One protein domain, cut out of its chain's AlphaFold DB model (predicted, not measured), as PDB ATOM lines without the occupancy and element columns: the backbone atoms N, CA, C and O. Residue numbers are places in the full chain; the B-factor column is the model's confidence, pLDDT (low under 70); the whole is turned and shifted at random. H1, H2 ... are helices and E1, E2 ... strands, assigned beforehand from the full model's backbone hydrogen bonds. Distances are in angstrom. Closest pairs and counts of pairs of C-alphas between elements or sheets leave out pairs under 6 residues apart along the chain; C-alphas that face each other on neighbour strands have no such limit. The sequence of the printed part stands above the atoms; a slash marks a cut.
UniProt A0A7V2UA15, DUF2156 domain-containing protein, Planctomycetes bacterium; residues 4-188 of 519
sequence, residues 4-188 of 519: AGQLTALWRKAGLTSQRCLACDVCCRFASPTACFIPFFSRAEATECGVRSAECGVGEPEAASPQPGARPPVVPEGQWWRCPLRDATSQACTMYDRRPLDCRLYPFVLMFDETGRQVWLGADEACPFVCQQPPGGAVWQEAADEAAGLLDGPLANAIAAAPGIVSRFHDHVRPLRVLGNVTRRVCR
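AT A GLANCE: This is residues 4 to 188 of the 519 residues of the protein "DUF2156 domain-containing protein" of Planctomycetes bacterium (UniProt A0A7V2UA15). Two lobes lie side by side: one is a strongly twisted three-stranded sheet, E3, E4 and E5, with the long helix H7 packed over one face and H1 alongside H7, and the other is mostly long links with the small hairpin E1 and E2 and the short helices H3 and H4. H5 lies between the lobes, and H9 sits at one end of the larger sheet with H8 beside it. The 185 printed residues include nine named helices and five named strands, in the order H1 H2 H3 H4 E1 E2 H5 E3 E4 H6 H7 H8 E5 H9; the class is mixed, helices and strands, with under half of the residues in named elements. The sheets run E3, E4, E5 and E1, E2, both antiparallel. The whole is compact, with a radius of gyration of the C-alphas of 15.9 A, and spans 41 by 38 by 28 A.

HOW THE PARTS SIT: H1, residues 4 to 14, touches H7, residues 138 to 152, at a shallow tilt of 8 degrees, opposite ways; the closest C-alphas, of Ala 14 and Val 139, are 6.1 A apart. H1 also touches H5, residues 101 to 105, the closest C-alphas being those of Ala 4 and Leu 101, 6.3 A. H2, residues 18 to 22, touches no helix. H3, residues 43 to 49, and H4, residues 53 to 56, are close but not clearly touching; the closest C-alphas, of Ala 46 and Cys 56, are 6.8 A apart. E1, residues 75 to 77, and E2, residues 80 to 82, form an antiparallel hairpin, with N 75 and O 82 within hydrogen-bond range at 2.9 A. E3, residues 108 to 112, and E4, residues 119 to 124, form another, with N 109 and O 122 at 2.9 A. E5, residues 173 to 178, is antiparallel to E4, with N 121 and O 177 at 2.8 A. H7 is on this sheet over E4 and E5, two layers with the helix on one face, at a height of 8.2 A. H5 and H6, residues 128 to 131, only graze the sheet. So does H9, residues 180 to 187, which touches H8, residues 156 to 161, at a shallow tilt of 9 degrees, the same way; the closest C-alphas, of Ala 156 and Val 182, are 5.3 A apart. Every O i to N i+4 pair is within hydrogen-bond range in H2, H3, H5, H7, H8 and H9, and 6 of 7 in H1; H4 and H6 are too short for such a pair.

IN THESE COORDINATES: H1 begins at C-alpha 4 (135.334, 216.667, 290.629) and is 15.9 A long. H7 begins at C-alpha 138 (114.376, 224.955, 291.999) and is 20.7 A long. E3, E4 and E5 measure 13.3 A, 15.1 A and 13.5 A. H9 ends at C-alpha 187 (135.287, 218.862, 313.344).

THE WHOLE: The C-alphas of Ala 64 and Pro 134, the two farthest apart, are 48.9 A apart. The printed part has no cut. The links H2 to H3, H4 to E1, E2 to H5 and H8 to E5 are long. The mean pLDDT of the printed part is 89.0; residue 4, residues 59 to 66 and residue 135 are under 70.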
ATOM      1  N   ALA A   4     134.991 215.278 290.939       68.19
ATOM      2  CA  ALA A   4     135.334 216.667 290.629       68.19
ATOM      3  C   ALA A   4     134.909 217.093 289.207       68.19
ATOM      4  O   ALA A   4     134.703 218.272 288.928       68.19
ATOM      5  N   GLY A   5     134.783 216.155 288.267       74.75
ATOM      6  CA  GLY A   5     134.227 216.403 286.935       74.75
ATOM      7  C   GLY A   5     132.702 216.541 286.929       74.75
ATOM      8  O   GLY A   5     132.161 217.206 286.045       74.75
ATOM      9  N   GLN A   6     132.015 215.963 287.921       85.44
ATOM     10  CA  GLN A   6     130.561 216.085 288.074       85.44
ATOM     11  C   GLN A   6     130.164 217.507 288.493       85.44
ATOM     12  O   GLN A   6     129.189 218.024 287.963       85.44
ATOM     13  N   LEU A   7     130.985 218.201 289.293       86.50
ATOM     14  CA  LEU A   7     130.779 219.625 289.612       86.50
ATOM     15  C   LEU A   7     130.742 220.514 288.355       86.50
ATOM     16  O   LEU A   7     129.898 221.396 288.225       86.50
ATOM     17  N   THR A   8     131.593 220.248 287.359       82.88
ATOM     18  CA  THR A   8     131.558 220.989 286.083       82.88
ATOM     19  C   THR A   8     130.274 220.724 285.287       82.88
ATOM     20  O   THR A   8     129.811 221.591 284.540       82.88
ATOM     21  N   ALA A   9     129.709 219.518 285.387       86.81
ATOM     22  CA  ALA A   9     128.439 219.179 284.745       86.81
ATOM     23  C   ALA A   9     127.254 219.833 285.474       86.81
ATOM     24  O   ALA A   9     126.382 220.401 284.815       86.81
ATOM     25  N   LEU A  10     127.289 219.836 286.808       91.31
ATOM     26  CA  LEU A  10     126.348 220.533 287.682       91.31
ATOM     27  C   LEU A  10     126.255 222.016 287.312       91.31
ATOM     28  O   LEU A  10     125.161 222.517 287.053       91.31
ATOM     29  N   TRP A  11     127.390 222.707 287.163       90.25
ATOM     30  CA  TRP A  11     127.382 224.126 286.789       90.25
ATOM     31  C   TRP A  11     126.796 224.385 285.406       90.25
ATOM     32  O   TRP A  11     126.019 225.324 285.231       90.25
ATOM     33  N   ARG A  12     127.076 223.509 284.435       87.94
ATOM     34  CA  ARG A  12     126.437 223.584 283.116       87.94
ATOM     35  C   ARG A  12     124.917 223.439 283.209       87.94
ATOM     36  O   ARG A  12     124.221 224.214 282.561       87.94
ATOM     37  N   LYS A  13     124.408 222.512 284.030       88.81
ATOM     38  CA  LYS A  13     122.963 222.347 284.280       88.81
ATOM     39  C   LYS A  13     122.359 223.586 284.952       88.81
ATOM     40  O   LYS A  13     121.270 224.005 284.577       88.81
ATOM     41  N   ALA A  14     123.084 224.201 285.886       87.88
ATOM     42  CA  ALA A  14     122.659 225.418 286.575       87.88
ATOM     43  C   ALA A  14     122.742 226.694 285.708       87.88
ATOM     44  O   ALA A  14     122.283 227.751 286.131       87.88
ATOM     45  N   GLY A  15     123.311 226.628 284.497       88.69
ATOM     46  CA  GLY A  15     123.459 227.782 283.600       88.69
ATOM     47  C   GLY A  15     124.739 228.602 283.812       88.69
ATOM     48  O   GLY A  15     124.878 229.691 283.246       88.69
ATOM     49  N   LEU A  16     125.695 228.086 284.590       89.19
ATOM     50  CA  LEU A  16     127.037 228.643 284.730       89.19
ATOM     51  C   LEU A  16     127.998 227.929 283.769       89.19
ATOM     52  O   LEU A  16     128.553 226.869 284.057       89.19
ATOM     53  N   THR A  17     128.175 228.506 282.580       88.69
ATOM     54  CA  THR A  17     129.076 227.965 281.554       88.69
ATOM     55  C   THR A  17     130.511 228.449 281.746       88.69
ATOM     56  O   THR A  17     130.758 229.515 282.313       88.69
ATOM     57  N   SER A  18     131.477 227.703 281.200       86.19
ATOM     58  CA  SER A  18     132.886 228.111 281.196       86.19
ATOM     59  C   SER A  18     133.101 229.459 280.512       86.19
ATOM     60  O   SER A  18     133.838 230.288 281.035       86.19
ATOM     61  N   GLN A  19     132.400 229.718 279.405       87.38
ATOM     62  CA  GLN A  19     132.432 231.005 278.707       87.38
ATOM     63  C   GLN A  19     131.991 232.160 279.615       87.38
ATOM     64  O   GLN A  19     132.635 233.204 279.632       87.38
ATOM     65  N   ARG A  20     130.928 231.964 280.408       88.50
ATOM     66  CA  ARG A  20     130.450 232.975 281.356       88.50
ATOM     67  C   ARG A  20     131.458 233.219 282.481       88.50
ATOM     68  O   ARG A  20     131.693 234.371 282.828       88.50
ATOM     69  N   CYS A  21     132.069 232.164 283.025       86.19
ATOM     70  CA  CYS A  21     133.102 232.304 284.056       86.19
ATOM     71  C   CYS A  21     134.368 232.990 283.529       86.19
ATOM     72  O   CYS A  21     134.921 233.841 284.210       86.19
ATOM     73  N   LEU A  22     134.835 232.618 282.334       86.06
ATOM     74  CA  LEU A  22     136.063 233.158 281.742       86.06
ATOM     75  C   LEU A  22     135.909 234.607 281.260       86.06
ATOM     76  O   LEU A  22     136.904 235.311 281.161       86.06
ATOM     77  N   ALA A  23     134.681 235.055 280.989       84.81
ATOM     78  CA  ALA A  23     134.375 236.452 280.683       84.81
ATOM     79  C   ALA A  23     134.154 237.323 281.937       84.81
ATOM     80  O   ALA A  23     133.911 238.521 281.811       84.81
ATOM     81  N   CYS A  24     134.177 236.738 283.141       85.00
ATOM     82  CA  CYS A  24     133.972 237.457 284.394       85.00
ATOM     83  C   CYS A  24     135.284 238.081 284.887       85.00
ATOM     84  O   CYS A  24     136.308 237.406 284.955       85.00
ATOM     85  N   ASP A  25     135.239 239.344 285.312       81.75
ATOM     86  CA  ASP A  25     136.400 240.062 285.846       81.75
ATOM     87  C   ASP A  25     136.488 240.030 287.385       81.75
ATOM     88  O   ASP A  25     137.408 240.604 287.961       81.75
ATOM     89  N   VAL A  26     135.546 239.363 288.062       85.00
ATOM     90  CA  VAL A  26     135.474 239.308 289.534       85.00
ATOM     91  C   VAL A  26     136.385 238.225 290.109       85.00
ATOM     92  O   VAL A  26     137.126 238.469 291.056       85.00
ATOM     93  N   CYS A  27     136.341 237.016 289.549       85.19
ATOM     94  CA  CYS A  27     137.011 235.851 290.129       85.19
ATOM     95  C   CYS A  27     138.520 235.871 289.856       85.19
ATOM     96  O   CYS A  27     138.971 236.391 288.834       85.19
ATOM     97  N   CYS A  28     139.310 235.253 290.740       89.56
ATOM     98  CA  CYS A  28     140.778 235.232 290.654       89.56
ATOM     99  C   CYS A  28     141.444 236.626 290.698       89.56
ATOM    100  O   CYS A  28     142.624 236.738 290.348       89.56
ATOM    101  N   ARG A  29     140.704 237.651 291.149       91.31
ATOM    102  CA  ARG A  29     141.155 239.006 291.485       91.31
ATOM    103  C   ARG A  29     140.774 239.287 292.942       91.31
ATOM    104  O   ARG A  29     139.658 238.999 293.355       91.31
ATOM    105  N   PHE A  30     141.696 239.830 293.725       92.62
ATOM    106  CA  PHE A  30     141.586 239.930 295.177       92.62
ATOM    107  C   PHE A  30     141.982 241.325 295.661       92.62
ATOM    108  O   PHE A  30     142.899 241.946 295.123       92.62
ATOM    109  N   ALA A  31     141.311 241.805 296.707       91.50
ATOM    110  CA  ALA A  31     141.610 243.093 297.340       91.50
ATOM    111  C   ALA A  31     142.911 243.082 298.164       91.50
ATOM    112  O   ALA A  31     143.486 244.130 298.431       91.50
ATOM    113  N   SER A  32     143.372 241.902 298.579       92.31
ATOM    114  CA  SER A  32     144.512 241.713 299.480       92.31
ATOM    115  C   SER A  32     145.267 240.435 299.104       92.31
ATOM    116  O   SER A  32     144.618 239.476 298.665       92.31
ATOM    117  N   PRO A  33     146.596 240.354 299.327       91.75
ATOM    118  CA  PRO A  33     147.336 239.117 299.114       91.75
ATOM    119  C   PRO A  33     147.027 238.035 300.157       91.75
ATOM    120  O   PRO A  33     147.423 236.885 299.988       91.75
ATOM    121  N   THR A  34     146.303 238.390 301.220       91.31
ATOM    122  CA  THR A  34     145.860 237.486 302.289       91.31
ATOM    123  C   THR A  34     144.367 237.156 302.213       91.31
ATOM    124  O   THR A  34     143.805 236.627 303.168       91.31
ATOM    125  N   ALA A  35     143.700 237.468 301.094       90.75
ATOM    126  CA  ALA A  35     142.265 237.239 300.943       90.75
ATOM    127  C   ALA A  35     141.881 235.754 301.121       90.75
ATOM    128  O   ALA A  35     142.533 234.849 300.603       90.75
ATOM    129  N   CYS A  36     140.778 235.501 301.829       84.19
ATOM    130  CA  CYS A  36     140.374 234.150 302.235       84.19
ATOM    131  C   CYS A  36     139.924 233.258 301.070       84.19
ATOM    132  O   CYS A  36     140.135 232.049 301.125       84.19
ATOM    133  N   PHE A  37     139.370 233.857 300.009       88.88
ATOM    134  CA  PHE A  37     138.926 233.158 298.794       88.88
ATOM    135  C   PHE A  37     140.019 233.001 297.736       88.88
ATOM    136  O   PHE A  37     139.737 232.648 296.590       88.88
ATOM    137  N   ILE A  38     141.280 233.264 298.090       93.38
ATOM    138  CA  ILE A  38     142.387 232.747 297.289       93.38
ATOM    139  C   ILE A  38     142.269 231.212 297.323       93.38
ATOM    140  O   ILE A  38     142.264 230.643 298.419       93.38
ATOM    141  N   PRO A  39     142.163 230.546 296.159       93.38
ATOM    142  CA  PRO A  39     141.770 229.145 296.099       93.38
ATOM    143  C   PRO A  39     142.806 228.242 296.754       93.38
ATOM    144  O   PRO A  39     144.011 228.419 296.574       93.38
ATOM    145  N   PHE A  40     142.338 227.243 297.480       93.75
ATOM    146  CA  PHE A  40     143.180 226.233 298.090       93.75
ATOM    147  C   PHE A  40     143.489 225.098 297.105       93.75
ATOM    148  O   PHE A  40     142.625 224.612 296.375       93.75
ATOM    149  N   PHE A  41     144.745 224.663 297.107       93.31
ATOM    150  CA  PHE A  41     145.232 223.491 296.394       93.31
ATOM    151  C   PHE A  41     145.667 222.468 297.430       93.31
ATOM    152  O   PHE A  41     146.640 222.705 298.152       93.31
ATOM    153  N   SER A  42     144.997 221.317 297.494       92.00
ATOM    154  CA  SER A  42     145.566 220.193 298.238       92.00
ATOM    155  C   SER A  42     146.861 219.722 297.570       92.00
ATOM    156  O   SER A  42     147.091 219.940 296.377       92.00
ATOM    157  N   ARG A  43     147.724 219.048 298.331       87.94
ATOM    158  CA  ARG A  43     148.964 218.478 297.790       87.94
ATOM    159  C   ARG A  43     148.687 217.498 296.648       87.94
ATOM    160  O   ARG A  43     149.359 217.565 295.625       87.94
ATOM    161  N   ALA A  44     147.683 216.636 296.813       88.06
ATOM    162  CA  ALA A  44     147.269 215.683 295.786       88.06
ATOM    163  C   ALA A  44     146.835 216.403 294.500       88.06
ATOM    164  O   ALA A  44     147.313 216.083 293.412       88.06
ATOM    165  N   GLU A  45     146.007 217.442 294.630       90.62
ATOM    166  CA  GLU A  45     145.550 218.219 293.480       90.62
ATOM    167  C   GLU A  45     146.682 218.985 292.813       90.62
ATOM    168  O   GLU A  45     146.741 219.004 291.594       90.62
ATOM    169  N   ALA A  46     147.608 219.587 293.563       88.69
ATOM    170  CA  ALA A  46     148.739 220.291 292.962       88.69
ATOM    171  C   ALA A  46     149.532 219.380 292.003       88.69
ATOM    172  O   ALA A  46     149.880 219.801 290.896       88.69
ATOM    173  N   THR A  47     149.736 218.113 292.383       85.75
ATOM    174  CA  THR A  47     150.353 217.100 291.519       85.75
ATOM    175  C   THR A  47     149.468 216.744 290.320       85.75
ATOM    176  O   THR A  47     149.941 216.793 289.185       85.75
ATOM    177  N   GLU A  48     148.186 216.436 290.528       86.56
ATOM    178  CA  GLU A  48     147.252 216.068 289.446       86.56
ATOM    179  C   GLU A  48     147.034 217.198 288.426       86.56
ATOM    180  O   GLU A  48     146.947 216.975 287.215       86.56
ATOM    181  N   CYS A  49     146.972 218.435 288.909       85.50
ATOM    182  CA  CYS A  49     146.834 219.644 288.113       85.50
ATOM    183  C   CYS A  49     148.084 219.933 287.266       85.50
ATOM    184  O   CYS A  49     147.988 220.696 286.301       85.50
ATOM    185  N   GLY A  50     149.243 219.357 287.608       83.12
ATOM    186  CA  GLY A  50     150.526 219.638 286.965       83.12
ATOM    187  C   GLY A  50     150.948 221.103 287.103       83.12
ATOM    188  O   GLY A  50     151.470 221.678 286.147       83.12
ATOM    189  N   VAL A  51     150.649 221.721 288.249       84.38
ATOM    190  CA  VAL A  51     151.038 223.104 288.567       84.38
ATOM    191  C   VAL A  51     152.374 223.119 289.291       84.38
ATOM    192  O   VAL A  51     152.670 222.225 290.080       84.38
ATOM    193  N   ARG A  52     153.194 224.141 289.038       83.75
ATOM    194  CA  ARG A  52     154.479 224.276 289.729       83.75
ATOM    195  C   ARG A  52     154.258 224.773 291.153       83.75
ATOM    196  O   ARG A  52     153.366 225.584 291.396       83.75
ATOM    197  N   SER A  53     155.149 224.398 292.066       80.06
ATOM    198  CA  SER A  53     155.153 224.842 293.468       80.06
ATOM    199  C   SER A  53     155.071 226.368 293.616       80.06
ATOM    200  O   SER A  53     154.346 226.887 294.460       80.06
ATOM    201  N   ALA A  54     155.747 227.108 292.729       78.19
ATOM    202  CA  ALA A  54     155.704 228.573 292.686       78.19
ATOM    203  C   ALA A  54     154.332 229.155 292.287       78.19
ATOM    204  O   ALA A  54     154.061 230.317 292.571       78.19
ATOM    205  N   GLU A  55     153.477 228.378 291.620       81.81
ATOM    206  CA  GLU A  55     152.167 228.814 291.123       81.81
ATOM    207  C   GLU A  55     151.029 228.448 292.075       81.81
ATOM    208  O   GLU A  55     150.048 229.182 292.130       81.81
ATOM    209  N   CYS A  56     151.141 227.349 292.828       78.88
ATOM    210  CA  CYS A  56     150.121 226.904 293.787       78.88
ATOM    211  C   CYS A  56     150.499 227.134 295.258       78.88
ATOM    212  O   CYS A  56     149.651 227.002 296.135       78.88
ATOM    213  N   GLY A  57     151.762 227.468 295.544       76.25
ATOM    214  CA  GLY A  57     152.287 227.611 296.905       76.25
ATOM    215  C   GLY A  57     152.554 226.277 297.614       76.25
ATOM    216  O   GLY A  57     153.063 226.269 298.740       76.25
ATOM    217  N   VAL A  58     152.233 225.141 296.982       75.12
ATOM    218  CA  VAL A  58     152.516 223.818 297.537       75.12
ATOM    219  C   VAL A  58     154.011 223.535 297.372       75.12
ATOM    220  O   VAL A  58     154.474 223.370 296.257       75.12
ATOM    221  N   GLY A  59     154.773 223.525 298.468       67.00
ATOM    222  CA  GLY A  59     156.188 223.165 298.485       67.00
ATOM    223  C   GLY A  59     156.450 221.725 298.047       67.00
ATOM    224  O   GLY A  59     155.555 220.879 298.071       67.00
ATOM    225  N   GLU A  60     157.704 221.473 297.677       62.69
ATOM    226  CA  GLU A  60     158.157 220.206 297.104       62.69
ATOM    227  C   GLU A  60     157.872 218.988 298.015       62.69
ATOM    228  O   GLU A  60     157.767 219.127 299.243       62.69
ATOM    229  N   PRO A  61     157.753 217.772 297.443       53.44
ATOM    230  CA  PRO A  61     157.459 216.546 298.194       53.44
ATOM    231  C   PRO A  61     158.468 216.217 299.303       53.44
ATOM    232  O   PRO A  61     158.093 215.597 300.289       53.44
ATOM    233  N   GLU A  62     159.720 216.654 299.152       50.69
ATOM    234  CA  GLU A  62     160.858 216.351 300.037       50.69
ATOM    235  C   GLU A  62     160.927 217.245 301.292       50.69
ATOM    236  O   GLU A  62     161.892 217.184 302.053       50.69
ATOM    237  N   ALA A  63     159.930 218.107 301.517       56.88
ATOM    238  CA  ALA A  63     159.880 218.955 302.703       56.88
ATOM    239  C   ALA A  63     159.709 218.123 303.989       56.88
ATOM    240  O   ALA A  63     158.854 217.243 304.055       56.88
ATOM    241  N   ALA A  64     160.469 218.471 305.033       51.12
ATOM    242  CA  ALA A  64     160.487 217.775 306.325       51.12
ATOM    243  C   ALA A  64     159.120 217.697 307.038       51.12
ATOM    244  O   ALA A  64     158.887 216.802 307.844       51.12
ATOM    245  N   SER A  65     158.191 218.604 306.720       57.97
ATOM    246  CA  SER A  65     156.813 218.572 307.219       57.97
ATOM    247  C   SER A  65     155.839 218.714 306.045       57.97
ATOM    248  O   SER A  65     155.712 219.806 305.472       57.97
ATOM    249  N   PRO A  66     155.165 217.630 305.621       62.16
ATOM    250  CA  PRO A  66     154.306 217.675 304.451       62.16
ATOM    251  C   PRO A  66     153.009 218.435 304.758       62.16
ATOM    252  O   PRO A  66     152.056 217.890 305.294       62.16
ATOM    253  N   GLN A  67     152.935 219.705 304.348       71.88
ATOM    254  CA  GLN A  67     151.672 220.453 304.350       71.88
ATOM    255  C   GLN A  67     150.566 219.738 303.546       71.88
ATOM    256  O   GLN A  67     150.836 219.315 302.411       71.88
ATOM    257  N   PRO A  68     149.323 219.674 304.058       82.62
ATOM    258  CA  PRO A  68     148.181 219.092 303.343       82.62
ATOM    259  C   PRO A  68     147.827 219.809 302.032       82.62
ATOM    260  O   PRO A  68     147.216 219.228 301.135       82.62
ATOM    261  N   GLY A  69     148.221 221.075 301.903       88.50
ATOM    262  CA  GLY A  69     148.000 221.914 300.732       88.50
ATOM    263  C   GLY A  69     148.401 223.360 301.000       88.50
ATOM    264  O   GLY A  69     148.969 223.660 302.050       88.50
ATOM    265  N   ALA A  70     148.130 224.250 300.053       88.94
ATOM    266  CA  ALA A  70     148.473 225.664 300.156       88.94
ATOM    267  C   ALA A  70     147.561 226.543 299.293       88.94
ATOM    268  O   ALA A  70     146.793 226.064 298.461       88.94
ATOM    269  N   ARG A  71     147.673 227.856 299.498       91.06
ATOM    270  CA  ARG A  71     147.091 228.877 298.623       91.06
ATOM    271  C   ARG A  71     148.188 229.455 297.720       91.06
ATOM    272  O   ARG A  71     149.307 229.653 298.206       91.06
ATOM    273  N   PRO A  72     147.892 229.752 296.443       90.75
ATOM    274  CA  PRO A  72     148.853 230.315 295.512       90.75
ATOM    275  C   PRO A  72     149.352 231.689 295.983       90.75
ATOM    276  O   PRO A  72     148.558 232.491 296.484       90.75
ATOM    277  N   PRO A  73     150.644 232.005 295.780       88.56
ATOM    278  CA  PRO A  73     151.158 233.347 296.009       88.56
ATOM    279  C   PRO A  73     150.603 234.274 294.925       88.56
ATOM    280  O   PRO A  73     151.018 234.232 293.765       88.56
ATOM    281  N   VAL A  74     149.615 235.089 295.285       91.31
ATOM    282  CA  VAL A  74     149.006 236.030 294.342       91.31
ATOM    283  C   VAL A  74     149.989 237.125 293.940       91.31
ATOM    284  O   VAL A  74     150.881 237.503 294.700       91.31
ATOM    285  N   VAL A  75     149.820 237.640 292.725       90.88
ATOM    286  CA  VAL A  75     150.716 238.638 292.133       90.88
ATOM    287  C   VAL A  75     150.017 239.997 292.024       90.88
ATOM    288  O   VAL A  75     148.812 240.021 291.758       90.88
ATOM    289  N   PRO A  76     150.729 241.124 292.212       90.75
ATOM    290  CA  PRO A  76     150.141 242.454 292.060       90.75
ATOM    291  C   PRO A  76     149.564 242.694 290.653       90.75
ATOM    292  O   PRO A  76     150.164 242.307 289.648       90.75
ATOM    293  N   GLU A  77     148.419 243.373 290.580       89.25
ATOM    294  CA  GLU A  77     147.752 243.826 289.354       89.25
ATOM    295  C   GLU A  77     147.120 245.212 289.596       89.25
ATOM    296  O   GLU A  77     145.955 245.347 289.976       89.25
ATOM    297  N   GLY A  78     147.914 246.272 289.413       87.69
ATOM    298  CA  GLY A  78     147.499 247.635 289.756       87.69
ATOM    299  C   GLY A  78     147.264 247.779 291.262       87.69
ATOM    300  O   GLY A  78     148.171 247.534 292.049       87.69
ATOM    301  N   GLN A  79     146.048 248.165 291.656       87.00
ATOM    302  CA  GLN A  79     145.623 248.239 293.065       87.00
ATOM    303  C   GLN A  79     145.103 246.902 293.628       87.00
ATOM    304  O   GLN A  79     144.720 246.827 294.791       87.00
ATOM    305  N   TRP A  80     145.028 245.868 292.789       91.31
ATOM    306  CA  TRP A  80     144.493 244.554 293.129       91.31
ATOM    307  C   TRP A  80     145.604 243.503 293.146       91.31
ATOM    308  O   TRP A  80     146.757 243.761 292.807       91.31
ATOM    309  N   TRP A  81     145.218 242.283 293.492       93.31
ATOM    310  CA  TRP A  81     146.039 241.083 293.406       93.31
ATOM    311  C   TRP A  81     145.351 240.073 292.499       93.31
ATOM    312  O   TRP A  81     144.126 240.000 292.494       93.31
ATOM    313  N   ARG A  82     146.096 239.259 291.753       93.44
ATOM    314  CA  ARG A  82     145.516 238.183 290.937       93.44
ATOM    315  C   ARG A  82     146.140 236.832 291.225       93.44
ATOM    316  O   ARG A  82     147.305 236.726 291.606       93.44
ATOM    317  N   CYS A  83     145.374 235.785 290.952       93.25
ATOM    318  CA  CYS A  83     145.899 234.426 290.889       93.25
ATOM    319  C   CYS A  83     146.991 234.332 289.801       93.25
ATOM    320  O   CYS A  83     146.760 234.804 288.682       93.25
ATOM    321  N   PRO A  84     148.151 233.697 290.065       92.38
ATOM    322  CA  PRO A  84     149.217 233.547 289.068       92.38
ATOM    323  C   PRO A  84     148.779 232.736 287.837       92.38
ATOM    324  O   PRO A  84     149.328 232.912 286.755       92.38
ATOM    325  N   LEU A  85     147.750 231.896 287.986       92.44
ATOM    326  CA  LEU A  85     147.181 231.057 286.927       92.44
ATOM    327  C   LEU A  85     146.107 231.776 286.092       92.44
ATOM    328  O   LEU A  85     145.494 231.160 285.220       92.44
ATOM    329  N   ARG A  86     145.837 233.059 286.370       92.06
ATOM    330  CA  ARG A  86     145.013 233.933 285.527       92.06
ATOM    331  C   ARG A  86     145.932 234.739 284.615       92.06
ATOM    332  O   ARG A  86     146.754 235.521 285.101       92.06
ATOM    333  N   ASP A  87     145.771 234.553 283.311       88.88
ATOM    334  CA  ASP A  87     146.504 235.301 282.296       88.88
ATOM    335  C   ASP A  87     146.142 236.791 282.372       88.88
ATOM    336  O   ASP A  87     144.968 237.152 282.392       88.88
ATOM    337  N   ALA A  88     147.149 237.662 282.443       85.06
ATOM    338  CA  ALA A  88     146.934 239.093 282.670       85.06
ATOM    339  C   ALA A  88     146.261 239.794 281.475       85.06
ATOM    340  O   ALA A  88     145.606 240.818 281.650       85.06
ATOM    341  N   THR A  89     146.408 239.243 280.265       85.62
ATOM    342  CA  THR A  89     145.920 239.865 279.026       85.62
ATOM    343  C   THR A  89     144.525 239.365 278.669       85.62
ATOM    344  O   THR A  89     143.591 240.147 278.520       85.62
ATOM    345  N   SER A  90     144.374 238.048 278.542       86.50
ATOM    346  CA  SER A  90     143.122 237.384 278.176       86.50
ATOM    347  C   SER A  90     142.169 237.199 279.352       86.50
ATOM    348  O   SER A  90     141.009 236.865 279.129       86.50
ATOM    349  N   GLN A  91     142.646 237.382 280.590       85.31
ATOM    350  CA  GLN A  91     141.907 237.142 281.838       85.31
ATOM    351  C   GLN A  91     141.507 235.675 282.065       85.31
ATOM    352  O   GLN A  91     140.891 235.347 283.081       85.31
ATOM    353  N   ALA A  92     141.885 234.779 281.153       88.06
ATOM    354  CA  ALA A  92     141.538 233.375 281.215       88.06
ATOM    355  C   ALA A  92     142.411 232.625 282.229       88.06
ATOM    356  O   ALA A  92     143.596 232.910 282.411       88.06
ATOM    357  N   CYS A  93     141.832 231.611 282.873       90.62
ATOM    358  CA  CYS A  93     142.611 230.672 283.671       90.62
ATOM    359  C   CYS A  93     143.389 229.727 282.745       90.62
ATOM    360  O   CYS A  93     142.783 229.001 281.955       90.62
ATOM    361  N   THR A  94     144.712 229.667 282.894       89.88
ATOM    362  CA  THR A  94     145.615 228.841 282.068       89.88
ATOM    363  C   THR A  94     145.447 227.333 282.290       89.88
ATOM    364  O   THR A  94     145.992 226.517 281.549       89.88
ATOM    365  N   MET A  95     144.669 226.944 283.300       90.25
ATOM    366  CA  MET A  95     144.416 225.554 283.677       90.25
ATOM    367  C   MET A  95     142.932 225.274 283.946       90.25
ATOM    368  O   MET A  95     142.611 224.413 284.762       90.25
ATOM    369  N   TYR A  96     142.019 225.998 283.287       89.19
ATOM    370  CA  TYR A  96     140.584 225.985 283.602       89.19
ATOM    371  C   TYR A  96     139.972 224.574 283.735       89.19
ATOM    372  O   TYR A  96     139.238 224.300 284.687       89.19
ATOM    373  N   ASP A  97     140.316 223.645 282.844       87.00
ATOM    374  CA  ASP A  97     139.765 222.277 282.854       87.00
ATOM    375  C   ASP A  97     140.410 221.353 283.899       87.00
ATOM    376  O   ASP A  97     139.872 220.298 284.248       87.00
ATOM    377  N   ARG A  98     141.561 221.766 284.434       89.81
ATOM    378  CA  ARG A  98     142.351 221.040 285.434       89.81
ATOM    379  C   ARG A  98     142.349 221.730 286.796       89.81
ATOM    380  O   ARG A  98     143.161 221.374 287.626       89.81
ATOM    381  N   ARG A  99     141.465 222.701 287.043       91.88
ATOM    382  CA  ARG A  99     141.362 223.435 288.322       91.88
ATOM    383  C   ARG A  99     141.217 222.501 289.544       91.88
ATOM    384  O   ARG A  99     140.626 221.430 289.376       91.88
ATOM    385  N   PRO A 100     141.686 222.902 290.745       92.94
ATOM    386  CA  PRO A 100     141.450 222.156 291.988       92.94
ATOM    387  C   PRO A 100     139.963 222.179 292.377       92.94
ATOM    388  O   PRO A 100     139.186 222.964 291.822       92.94
ATOM    389  N   LEU A 101     139.569 221.337 293.331       94.19
ATOM    390  CA  LEU A 101     138.209 221.203 293.847       94.19
ATOM    391  C   LEU A 101     137.634 222.549 294.277       94.19
ATOM    392  O   LEU A 101     136.530 222.868 293.855       94.19
ATOM    393  N   ASP A 102     138.393 223.358 295.016       94.44
ATOM    394  CA  ASP A 102     137.946 224.671 295.500       94.44
ATOM    395  C   ASP A 102     137.503 225.586 294.336       94.44
ATOM    396  O   ASP A 102     136.383 226.092 294.270       94.44
ATOM    397  N   CYS A 103     138.330 225.658 293.290       92.94
ATOM    398  CA  CYS A 103     138.030 226.391 292.059       92.94
ATOM    399  C   CYS A 103     136.877 225.797 291.225       92.94
ATOM    400  O   CYS A 103     136.242 226.522 290.454       92.94
ATOM    401  N   ARG A 104     136.665 224.474 291.272       92.56
ATOM    402  CA  ARG A 104     135.552 223.796 290.577       92.56
ATOM    403  C   ARG A 104     134.240 223.936 291.336       92.56
ATOM    404  O   ARG A 104     133.181 223.864 290.716       92.56
ATOM    405  N   LEU A 105     134.323 224.087 292.653       94.12
ATOM    406  CA  LEU A 105     133.188 224.259 293.538       94.12
ATOM    407  C   LEU A 105     132.639 225.683 293.463       94.12
ATOM    408  O   LEU A 105     131.429 225.854 293.516       94.12
ATOM    409  N   TYR A 106     133.492 226.686 293.257       92.94
ATOM    410  CA  TYR A 106     133.049 228.072 293.117       92.94
ATOM    411  C   TYR A 106     131.955 228.228 292.033       92.94
ATOM    412  O   TYR A 106     132.149 227.760 290.902       92.94
ATOM    413  N   PRO A 107     130.816 228.896 292.324       92.94
ATOM    414  CA  PRO A 107     130.593 229.866 293.408       92.94
ATOM    415  C   PRO A 107     130.039 229.304 294.719       92.94
ATOM    416  O   PRO A 107     129.665 230.073 295.607       92.94
ATOM    417  N   PHE A 108     129.966 227.983 294.857       95.38
ATOM    418  CA  PHE A 108     129.844 227.406 296.183       95.38
ATOM    419  C   PHE A 108     131.191 227.414 296.900       95.38
ATOM    420  O   PHE A 108     132.248 227.339 296.275       95.38
ATOM    421  N   VAL A 109     131.141 227.493 298.223       96.06
ATOM    422  CA  VAL A 109     132.314 227.465 299.094       96.06
ATOM    423  C   VAL A 109     132.038 226.557 300.284       96.06
ATOM    424  O   VAL A 109     130.895 226.417 300.727       96.06
ATOM    425  N   LEU A 110     133.089 225.925 300.796       97.88
ATOM    426  CA  LEU A 110     133.047 225.244 302.083       97.88
ATOM    427  C   LEU A 110     133.445 226.240 303.163       97.88
ATOM    428  O   LEU A 110     134.482 226.892 303.032       97.88
ATOM    429  N   MET A 111     132.665 226.340 304.231       97.25
ATOM    430  CA  MET A 111     133.030 227.153 305.389       97.25
ATOM    431  C   MET A 111     132.642 226.481 306.695       97.25
ATOM    432  O   MET A 111     131.691 225.699 306.739       97.25
ATOM    433  N   PHE A 112     133.373 226.784 307.758       97.75
ATOM    434  CA  PHE A 112     132.902 226.501 309.108       97.75
ATOM    435  C   PHE A 112     131.742 227.438 309.469       97.75
ATOM    436  O   PHE A 112     131.680 228.572 308.989       97.75
ATOM    437  N   ASP A 113     130.845 226.980 310.338       97.12
ATOM    438  CA  ASP A 113     129.987 227.898 311.085       97.12
ATOM    439  C   ASP A 113     130.827 228.754 312.052       97.12
ATOM    440  O   ASP A 113     131.996 228.461 312.321       97.12
ATOM    441  N   GLU A 114     130.221 229.796 312.620       95.12
ATOM    442  CA  GLU A 114     130.877 230.725 313.556       95.12
ATOM    443  C   GLU A 114     131.562 230.016 314.735       95.12
ATOM    444  O   GLU A 114     132.552 230.509 315.277       95.12
ATOM    445  N   THR A 115     131.055 228.848 315.137       95.94
ATOM    446  CA  THR A 115     131.560 228.105 316.295       95.94
ATOM    447  C   THR A 115     132.519 226.966 315.937       95.94
ATOM    448  O   THR A 115     133.080 226.336 316.834       95.94
ATOM    449  N   GLY A 116     132.707 226.670 314.647       97.38
ATOM    450  CA  GLY A 116     133.485 225.525 314.170       97.38
ATOM    451  C   GLY A 116     132.844 224.155 314.440       97.38
ATOM    452  O   GLY A 116     133.494 223.122 314.260       97.38
ATOM    453  N   ARG A 117     131.582 224.101 314.875       97.81
ATOM    454  CA  ARG A 117     130.832 222.860 315.136       97.81
ATOM    455  C   ARG A 117     130.361 222.170 313.864       97.81
ATOM    456  O   ARG A 117     130.102 220.968 313.898       97.81
ATOM    457  N   GLN A 118     130.204 222.910 312.773       98.06
ATOM    458  CA  GLN A 118     129.643 222.422 311.522       98.06
ATOM    459  C   GLN A 118     130.454 222.900 310.324       98.06
ATOM    460  O   GLN A 118     131.026 223.986 310.326       98.06
ATOM    461  N   VAL A 119     130.458 222.082 309.273       98.50
ATOM    462  CA  VAL A 119     130.910 222.479 307.941       98.50
ATOM    463  C   VAL A 119     129.685 222.699 307.066       98.50
ATOM    464  O   VAL A 119     128.843 221.809 306.906       98.50
ATOM    465  N   TRP A 120     129.588 223.893 306.500       98.25
ATOM    466  CA  TRP A 120     128.518 224.305 305.609       98.25
ATOM    467  C   TRP A 120     129.002 224.358 304.164       98.25
ATOM    468  O   TRP A 120     130.113 224.796 303.864       98.25
ATOM    469  N   LEU A 121     128.115 223.950 303.263       98.12
ATOM    470  CA  LEU A 121     128.118 224.402 301.884       98.12
ATOM    471  C   LEU A 121     127.405 225.752 301.844       98.12
ATOM    472  O   LEU A 121     126.223 225.839 302.193       98.12
ATOM    473  N   GLY A 122     128.116 226.785 301.416       96.00
ATOM    474  CA  GLY A 122     127.584 228.126 301.229       96.00
ATOM    475  C   GLY A 122     127.685 228.582 299.778       96.00
ATOM    476  O   GLY A 122     128.376 227.967 298.969       96.00
ATOM    477  N   ALA A 123     126.995 229.669 299.449       95.00
ATOM    478  CA  ALA A 123     127.137 230.361 298.176       95.00
ATOM    479  C   ALA A 123     127.666 231.771 298.382       95.00
ATOM    480  O   ALA A 123     127.085 232.539 299.146       95.00
ATOM    481  N   ASP A 124     128.730 232.098 297.661       93.25
ATOM    482  CA  ASP A 124     129.321 233.426 297.697       93.25
ATOM    483  C   ASP A 124     128.423 234.435 296.962       93.25
ATOM    484  O   ASP A 124     128.274 234.390 295.735       93.25
ATOM    485  N   GLU A 125     127.819 235.352 297.719       91.56
ATOM    486  CA  GLU A 125     126.980 236.421 297.176       91.56
ATOM    487  C   GLU A 125     127.797 237.552 296.532       91.56
ATOM    488  O   GLU A 125     127.216 238.465 295.958       91.56
ATOM    489  N   ALA A 126     129.133 237.494 296.540       89.31
ATOM    490  CA  ALA A 126     129.963 238.356 295.700       89.31
ATOM    491  C   ALA A 126     130.009 237.879 294.235       89.31
ATOM    492  O   ALA A 126     130.367 238.645 293.334       89.31
ATOM    493  N   CYS A 127     129.640 236.623 293.955       90.81
ATOM    494  CA  CYS A 127     129.642 236.086 292.602       90.81
ATOM    495  C   CYS A 127     128.491 236.671 291.757       90.81
ATOM    496  O   CYS A 127     127.324 236.403 292.057       90.81
ATOM    497  N   PRO A 128     128.758 237.324 290.604       89.94
ATOM    498  CA  PRO A 128     127.701 237.903 289.764       89.94
ATOM    499  C   PRO A 128     126.664 236.892 289.267       89.94
ATOM    500  O   PRO A 128     125.524 237.255 288.987       89.94
ATOM    501  N   PHE A 129     127.051 235.619 289.121       89.75
ATOM    502  CA  PHE A 129     126.109 234.556 288.782       89.75
ATOM    503  C   PHE A 129     125.112 234.312 289.915       89.75
ATOM    504  O   PHE A 129     123.919 234.212 289.638       89.75
ATOM    505  N   VAL A 130     125.594 234.255 291.160       89.31
ATOM    506  CA  VAL A 130     124.787 234.003 292.361       89.31
ATOM    507  C   VAL A 130     123.857 235.171 292.651       89.31
ATOM    508  O   VAL A 130     122.674 234.933 292.881       89.31
ATOM    509  N   CYS A 131     124.337 236.416 292.541       86.44
ATOM    510  CA  CYS A 131     123.517 237.620 292.756       86.44
ATOM    511  C   CYS A 131     122.278 237.679 291.857       86.44
ATOM    512  O   CYS A 131     121.282 238.309 292.198       86.44
ATOM    513  N   GLN A 132     122.361 237.069 290.675       85.00
ATOM    514  CA  GLN A 132     121.287 237.062 289.685       85.00
ATOM    515  C   GLN A 132     120.330 235.876 289.855       85.00
ATOM    516  O   GLN A 132     119.300 235.837 289.182       85.00
ATOM    517  N   GLN A 133     120.650 234.901 290.716       80.56
ATOM    518  CA  GLN A 133     119.757 233.777 290.980       80.56
ATOM    519  C   GLN A 133     118.687 234.166 292.006       80.56
ATOM    520  O   GLN A 133     119.021 234.697 293.069       80.56
ATOM    521  N   PRO A 134     117.405 233.849 291.754       74.31
ATOM    522  CA  PRO A 134     116.373 234.026 292.761       74.31
ATOM    523  C   PRO A 134     116.658 233.107 293.962       74.31
ATOM    524  O   PRO A 134     116.882 231.902 293.775       74.31
ATOM    525  N   PRO A 135     116.628 233.629 295.202       69.00
ATOM    526  CA  PRO A 135     116.718 232.797 296.394       69.00
ATOM    527  C   PRO A 135     115.638 231.709 296.357       69.00
ATOM    528  O   PRO A 135     114.470 231.994 296.106       69.00
ATOM    529  N   GLY A 136     116.024 230.451 296.580       72.06
ATOM    530  CA  GLY A 136     115.072 229.333 296.611       72.06
ATOM    531  C   GLY A 136     114.605 228.804 295.247       72.06
ATOM    532  O   GLY A 136     113.740 227.934 295.221       72.06
ATOM    533  N   GLY A 137     115.166 229.264 294.120       83.75
ATOM    534  CA  GLY A 137     114.846 228.700 292.801       83.75
ATOM    535  C   GLY A 137     115.143 227.193 292.711       83.75
ATOM    536  O   GLY A 137     116.168 226.734 293.210       83.75
ATOM    537  N   ALA A 138     114.274 226.421 292.049       85.88
ATOM    538  CA  ALA A 138     114.376 224.955 291.999       85.88
ATOM    539  C   ALA A 138     115.727 224.459 291.450       85.88
ATOM    540  O   ALA A 138     116.384 223.639 292.080       85.88
ATOM    541  N   VAL A 139     116.200 225.042 290.341       85.19
ATOM    542  CA  VAL A 139     117.512 224.719 289.741       85.19
ATOM    543  C   VAL A 139     118.662 224.981 290.718       85.19
ATOM    544  O   VAL A 139     119.629 224.225 290.770       85.19
ATOM    545  N   TRP A 140     118.549 226.046 291.512       86.12
ATOM    546  CA  TRP A 140     119.555 226.423 292.498       86.12
ATOM    547  C   TRP A 140     119.576 225.471 293.700       86.12
ATOM    548  O   TRP A 140     120.650 225.095 294.163       86.12
ATOM    549  N   GLN A 141     118.404 225.042 294.178       90.44
ATOM    550  CA  GLN A 141     118.303 224.041 295.245       90.44
ATOM    551  C   GLN A 141     118.809 222.671 294.783       90.44
ATOM    552  O   GLN A 141     119.605 222.065 295.492       90.44
ATOM    553  N   GLU A 142     118.449 222.236 293.571       92.62
ATOM    554  CA  GLU A 142     118.967 220.993 292.986       92.62
ATOM    555  C   GLU A 142     120.496 221.006 292.868       92.62
ATOM    556  O   GLU A 142     121.148 220.019 293.200       92.62
ATOM    557  N   ALA A 143     121.080 222.124 292.424       93.12
ATOM    558  CA  ALA A 143     122.531 222.277 292.356       93.12
ATOM    559  C   ALA A 143     123.175 222.195 293.751       93.12
ATOM    560  O   ALA A 143     124.206 221.545 293.914       93.12
ATOM    561  N   ALA A 144     122.570 222.815 294.767       94.50
ATOM    562  CA  ALA A 144     123.056 222.728 296.142       94.50
ATOM    563  C   ALA A 144     122.989 221.290 296.689       94.50
ATOM    564  O   ALA A 144     123.943 220.841 297.322       94.50
ATOM    565  N   ASP A 145     121.905 220.561 296.414       95.94
ATOM    566  CA  ASP A 145     121.726 219.167 296.838       95.94
ATOM    567  C   ASP A 145     122.720 218.223 296.148       95.94
ATOM    568  O   ASP A 145     123.343 217.388 296.805       95.94
ATOM    569  N   GLU A 146     122.924 218.378 294.837       96.00
ATOM    570  CA  GLU A 146     123.888 217.577 294.078       96.00
ATOM    571  C   GLU A 146     125.329 217.849 294.543       96.00
ATOM    572  O   GLU A 146     126.092 216.909 294.782       96.00
ATOM    573  N   ALA A 147     125.694 219.120 294.743       96.75
ATOM    574  CA  ALA A 147     127.005 219.492 295.268       96.75
ATOM    575  C   ALA A 147     127.216 218.933 296.681       96.75
ATOM    576  O   ALA A 147     128.243 218.306 296.939       96.75
ATOM    577  N   ALA A 148     126.239 219.094 297.580       97.94
ATOM    578  CA  ALA A 148     126.311 218.548 298.932       97.94
ATOM    579  C   ALA A 148     126.453 217.019 298.919       97.94
ATOM    580  O   ALA A 148     127.290 216.489 299.642       97.94
ATOM    581  N   GLY A 149     125.725 216.309 298.051       97.94
ATOM    582  CA  GLY A 149     125.849 214.857 297.901       97.94
ATOM    583  C   GLY A 149     127.242 214.404 297.452       97.94
ATOM    584  O   GLY A 149     127.751 213.393 297.937       97.94
ATOM    585  N   LEU A 150     127.900 215.162 296.566       97.38
ATOM    586  CA  LEU A 150     129.278 214.887 296.143       97.38
ATOM    587  C   LEU A 150     130.294 215.177 297.256       97.38
ATOM    588  O   LEU A 150     131.193 214.367 297.494       97.38
ATOM    589  N   LEU A 151     130.148 216.322 297.927       97.62
ATOM    590  CA  LEU A 151     131.061 216.801 298.967       97.62
ATOM    591  C   LEU A 151     130.971 215.954 300.239       97.62
ATOM    592  O   LEU A 151     131.998 215.561 300.784       97.62
ATOM    593  N   ASP A 152     129.754 215.628 300.674       97.81
ATOM    594  CA  ASP A 152     129.494 214.843 301.883       97.81
ATOM    595  C   ASP A 152     129.570 213.327 301.647       97.81
ATOM    596  O   ASP A 152     129.671 212.541 302.590       97.81
ATOM    597  N   GLY A 153     129.570 212.899 300.384       96.69
ATOM    598  CA  GLY A 153     129.759 211.512 299.976       96.69
ATOM    599  C   GLY A 153     131.188 211.242 299.483       96.69
ATOM    600  O   GLY A 153     132.116 211.153 300.292       96.69
ATOM    601  N   PRO A 154     131.393 211.062 298.165       96.50
ATOM    602  CA  PRO A 154     132.657 210.584 297.603       96.50
ATOM    603  C   PRO A 154     133.867 211.505 297.831       96.50
ATOM    604  O   PRO A 154     134.994 211.011 297.805       96.50
ATOM    605  N   LEU A 155     133.677 212.809 298.058       95.75
ATOM    606  CA  LEU A 155     134.778 213.761 298.283       95.75
ATOM    607  C   LEU A 155     135.110 213.996 299.767       95.75
ATOM    608  O   LEU A 155     136.125 214.627 300.062       95.75
ATOM    609  N   ALA A 156     134.325 213.459 300.706       96.56
ATOM    610  CA  ALA A 156     134.464 213.774 302.130       96.56
ATOM    611  C   ALA A 156     135.847 213.413 302.703       96.56
ATOM    612  O   ALA A 156     136.399 214.150 303.519       96.56
ATOM    613  N   ASN A 157     136.440 212.301 302.251       93.75
ATOM    614  CA  ASN A 157     137.780 211.893 302.683       93.75
ATOM    615  C   ASN A 157     138.875 212.827 302.148       93.75
ATOM    616  O   ASN A 157     139.820 213.120 302.872       93.75
ATOM    617  N   ALA A 158     138.744 213.315 300.910       92.94
ATOM    618  CA  ALA A 158     139.701 214.257 300.332       92.94
ATOM    619  C   ALA A 158     139.650 215.612 301.057       92.94
ATOM    620  O   ALA A 158     140.691 216.175 301.380       92.94
ATOM    621  N   ILE A 159     138.443 216.084 301.395       95.25
ATOM    622  CA  ILE A 159     138.247 217.300 302.200       95.25
ATOM    623  C   ILE A 159     138.864 217.128 303.594       95.25
ATOM    624  O   ILE A 159     139.589 218.004 304.056       95.25
ATOM    625  N   ALA A 160     138.631 215.988 304.252       92.75
ATOM    626  CA  ALA A 160     139.196 215.706 305.571       92.75
ATOM    627  C   ALA A 160     140.730 215.596 305.564       92.75
ATOM    628  O   ALA A 160     141.370 216.001 306.529       92.75
ATOM    629  N   ALA A 161     141.319 215.081 304.481       90.12
ATOM    630  CA  ALA A 161     142.768 214.996 304.316       90.12
ATOM    631  C   ALA A 161     143.424 216.358 304.034       90.12
ATOM    632  O   ALA A 161     144.618 216.519 304.274       90.12
ATOM    633  N   ALA A 162     142.666 217.337 303.531       90.31
ATOM    634  CA  ALA A 162     143.160 218.671 303.218       90.31
ATOM    635  C   ALA A 162     142.176 219.758 303.697       90.31
ATOM    636  O   ALA A 162     141.614 220.499 302.884       90.31
ATOM    637  N   PRO A 163     141.975 219.897 305.024       89.62
ATOM    638  CA  PRO A 163     140.907 220.718 305.597       89.62
ATOM    639  C   PRO A 163     141.071 222.219 305.328       89.62
ATOM    640  O   PRO A 163     140.131 222.974 305.542       89.62
ATOM    641  N   GLY A 164     142.224 222.660 304.808       90.31
ATOM    642  CA  GLY A 164     142.458 224.043 304.385       90.31
ATOM    643  C   GLY A 164     141.538 224.540 303.259       90.31
ATOM    644  O   GLY A 164     141.473 225.754 303.053       90.31
ATOM    645  N   ILE A 165     140.821 223.635 302.573       93.88
ATOM    646  CA  ILE A 165     139.730 223.969 301.641       93.88
ATOM    647  C   ILE A 165     138.486 224.517 302.359       93.88
ATOM    648  O   ILE A 165     137.719 225.271 301.771       93.88
ATOM    649  N   VAL A 166     138.272 224.155 303.628       96.06
ATOM    650  CA  VAL A 166     137.163 224.692 304.421       96.06
ATOM    651  C   VAL A 166     137.591 226.062 304.930       96.06
ATOM    652  O   VAL A 166     138.497 226.191 305.754       96.06
ATOM    653  N   SER A 167     136.967 227.100 304.384       93.81
ATOM    654  CA  SER A 167     137.223 228.484 304.769       93.81
ATOM    655  C   SER A 167     136.675 228.794 306.165       93.81
ATOM    656  O   SER A 167     135.910 228.026 306.759       93.81
ATOM    657  N   ARG A 168     137.097 229.931 306.715       92.25
ATOM    658  CA  ARG A 168     136.491 230.487 307.928       92.25
ATOM    659  C   ARG A 168     135.050 230.931 307.650       92.25
ATOM    660  O   ARG A 168     134.608 230.951 306.507       92.25
ATOM    661  N   PHE A 169     134.337 231.322 308.695       94.69
ATOM    662  CA  PHE A 169     133.009 231.898 308.545       94.69
ATOM    663  C   PHE A 169     133.040 233.235 307.774       94.69
ATOM    664  O   PHE A 169     133.978 234.029 307.909       94.69
ATOM    665  N   HIS A 170     132.008 233.478 306.963       93.31
ATOM    666  CA  HIS A 170     131.871 234.666 306.125       93.31
ATOM    667  C   HIS A 170     130.412 235.152 306.093       93.31
ATOM    668  O   HIS A 170     129.553 234.462 305.553       93.31
ATOM    669  N   ASP A 171     130.147 236.376 306.567       91.69
ATOM    670  CA  ASP A 171     128.780 236.937 306.656       91.69
ATOM    671  C   ASP A 171     128.046 237.048 305.310       91.69
ATOM    672  O   ASP A 171     126.823 236.967 305.240       91.69
ATOM    673  N   HIS A 172     128.793 237.256 304.224       91.12
ATOM    674  CA  HIS A 172     128.258 237.424 302.867       91.12
ATOM    675  C   HIS A 172     128.143 236.099 302.099       91.12
ATOM    676  O   HIS A 172     127.780 236.086 300.923       91.12
ATOM    677  N   VAL A 173     128.490 234.975 302.730       94.25
ATOM    678  CA  VAL A 173     128.292 233.650 302.149       94.25
ATOM    679  C   VAL A 173     126.974 233.107 302.674       94.25
ATOM    680  O   VAL A 173     126.835 232.789 303.853       94.25
ATOM    681  N   ARG A 174     125.998 232.941 301.783       93.31
ATOM    682  CA  ARG A 174     124.682 232.419 302.148       93.31
ATOM    683  C   ARG A 174     124.766 230.918 302.447       93.31
ATOM    684  O   ARG A 174     125.073 230.157 301.523       93.31
ATOM    685  N   PRO A 175     124.432 230.450 303.664       95.25
ATOM    686  CA  PRO A 175     124.417 229.024 303.977       95.25
ATOM    687  C   PRO A 175     123.368 228.281 303.146       95.25
ATOM    688  O   PRO A 175     122.248 228.762 302.968       95.25
ATOM    689  N   LEU A 176     123.718 227.097 302.642       95.38
ATOM    690  CA  LEU A 176     122.818 226.263 301.842       95.38
ATOM    691  C   LEU A 176     122.553 224.911 302.492       95.38
ATOM    692  O   LEU A 176     121.393 224.516 302.610       95.38
ATOM    693  N   ARG A 177     123.608 224.181 302.870       97.56
ATOM    694  CA  ARG A 177     123.516 222.823 303.428       97.56
ATOM    695  C   ARG A 177     124.564 222.613 304.509       97.56
ATOM    696  O   ARG A 177     125.680 223.106 304.388       97.56
ATOM    697  N   VAL A 178     124.224 221.818 305.518       98.31
ATOM    698  CA  VAL A 178     125.203 221.260 306.458       98.31
ATOM    699  C   VAL A 178     125.735 219.956 305.871       98.31
ATOM    700  O   VAL A 178     124.948 219.106 305.456       98.31
ATOM    701  N   LEU A 179     127.055 219.795 305.835       98.62
ATOM    702  CA  LEU A 179     127.716 218.582 305.356       98.62
ATOM    703  C   LEU A 179     128.029 217.690 306.560       98.62
ATOM    704  O   LEU A 179     129.004 217.928 307.274       98.62
ATOM    705  N   GLY A 180     127.164 216.720 306.856       98.25
ATOM    706  CA  GLY A 180     127.206 215.946 308.099       98.25
ATOM    707  C   GLY A 180     128.417 215.017 308.214       98.25
ATOM    708  O   GLY A 180     129.059 214.966 309.264       98.25
ATOM    709  N   ASN A 181     128.772 214.305 307.144       98.12
ATOM    710  CA  ASN A 181     129.932 213.410 307.119       98.12
ATOM    711  C   ASN A 181     131.256 214.195 307.117       98.12
ATOM    712  O   ASN A 181     132.191 213.826 307.830       98.12
ATOM    713  N   VAL A 182     131.334 215.308 306.383       98.12
ATOM    714  CA  VAL A 182     132.484 216.224 306.429       98.12
ATOM    715  C   VAL A 182     132.609 216.846 307.818       98.12
ATOM    716  O   VAL A 182     133.698 216.819 308.385       98.12
ATOM    717  N   THR A 183     131.508 217.319 308.413       98.44
ATOM    718  CA  THR A 183     131.477 217.841 309.792       98.44
ATOM    719  C   THR A 183     132.014 216.809 310.775       98.44
ATOM    720  O   THR A 183     132.905 217.111 311.568       98.44
ATOM    721  N   ARG A 184     131.538 215.562 310.683       97.88
ATOM    722  CA  ARG A 184     132.024 214.464 311.521       97.88
ATOM    723  C   ARG A 184     133.538 214.292 311.424       97.88
ATOM    724  O   ARG A 184     134.188 214.110 312.443       97.88
ATOM    725  N   ARG A 185     134.106 214.360 310.222       95.69
ATOM    726  CA  ARG A 185     135.537 214.103 309.988       95.69
ATOM    727  C   ARG A 185     136.428 215.284 310.349       95.69
ATOM    728  O   ARG A 185     137.433 215.098 311.020       95.69
ATOM    729  N   VAL A 186     136.063 216.485 309.905       95.75
ATOM    730  CA  VAL A 186     136.887 217.694 310.050       95.75
ATOM    731  C   VAL A 186     136.770 218.277 311.459       95.75
ATOM    732  O   VAL A 186     137.780 218.667 312.050       95.75
ATOM    733  N   CYS A 187     135.556 218.303 312.017       97.06
ATOM    734  CA  CYS A 187     135.287 218.862 313.344       97.06
ATOM    735  C   CYS A 187     135.328 217.811 314.462       97.06
ATOM    736  O   CYS A 187     135.269 218.197 315.623       97.06
ATOM    737  N   ARG A 188     135.424 216.509 314.132       96.38
ATOM    738  CA  ARG A 188     135.360 215.393 315.100       96.38
ATOM    739  C   ARG A 188     134.079 215.424 315.941       96.38
ATOM    740  O   ARG A 188     134.084 215.160 317.145       96.38
TER     741      ARG A 188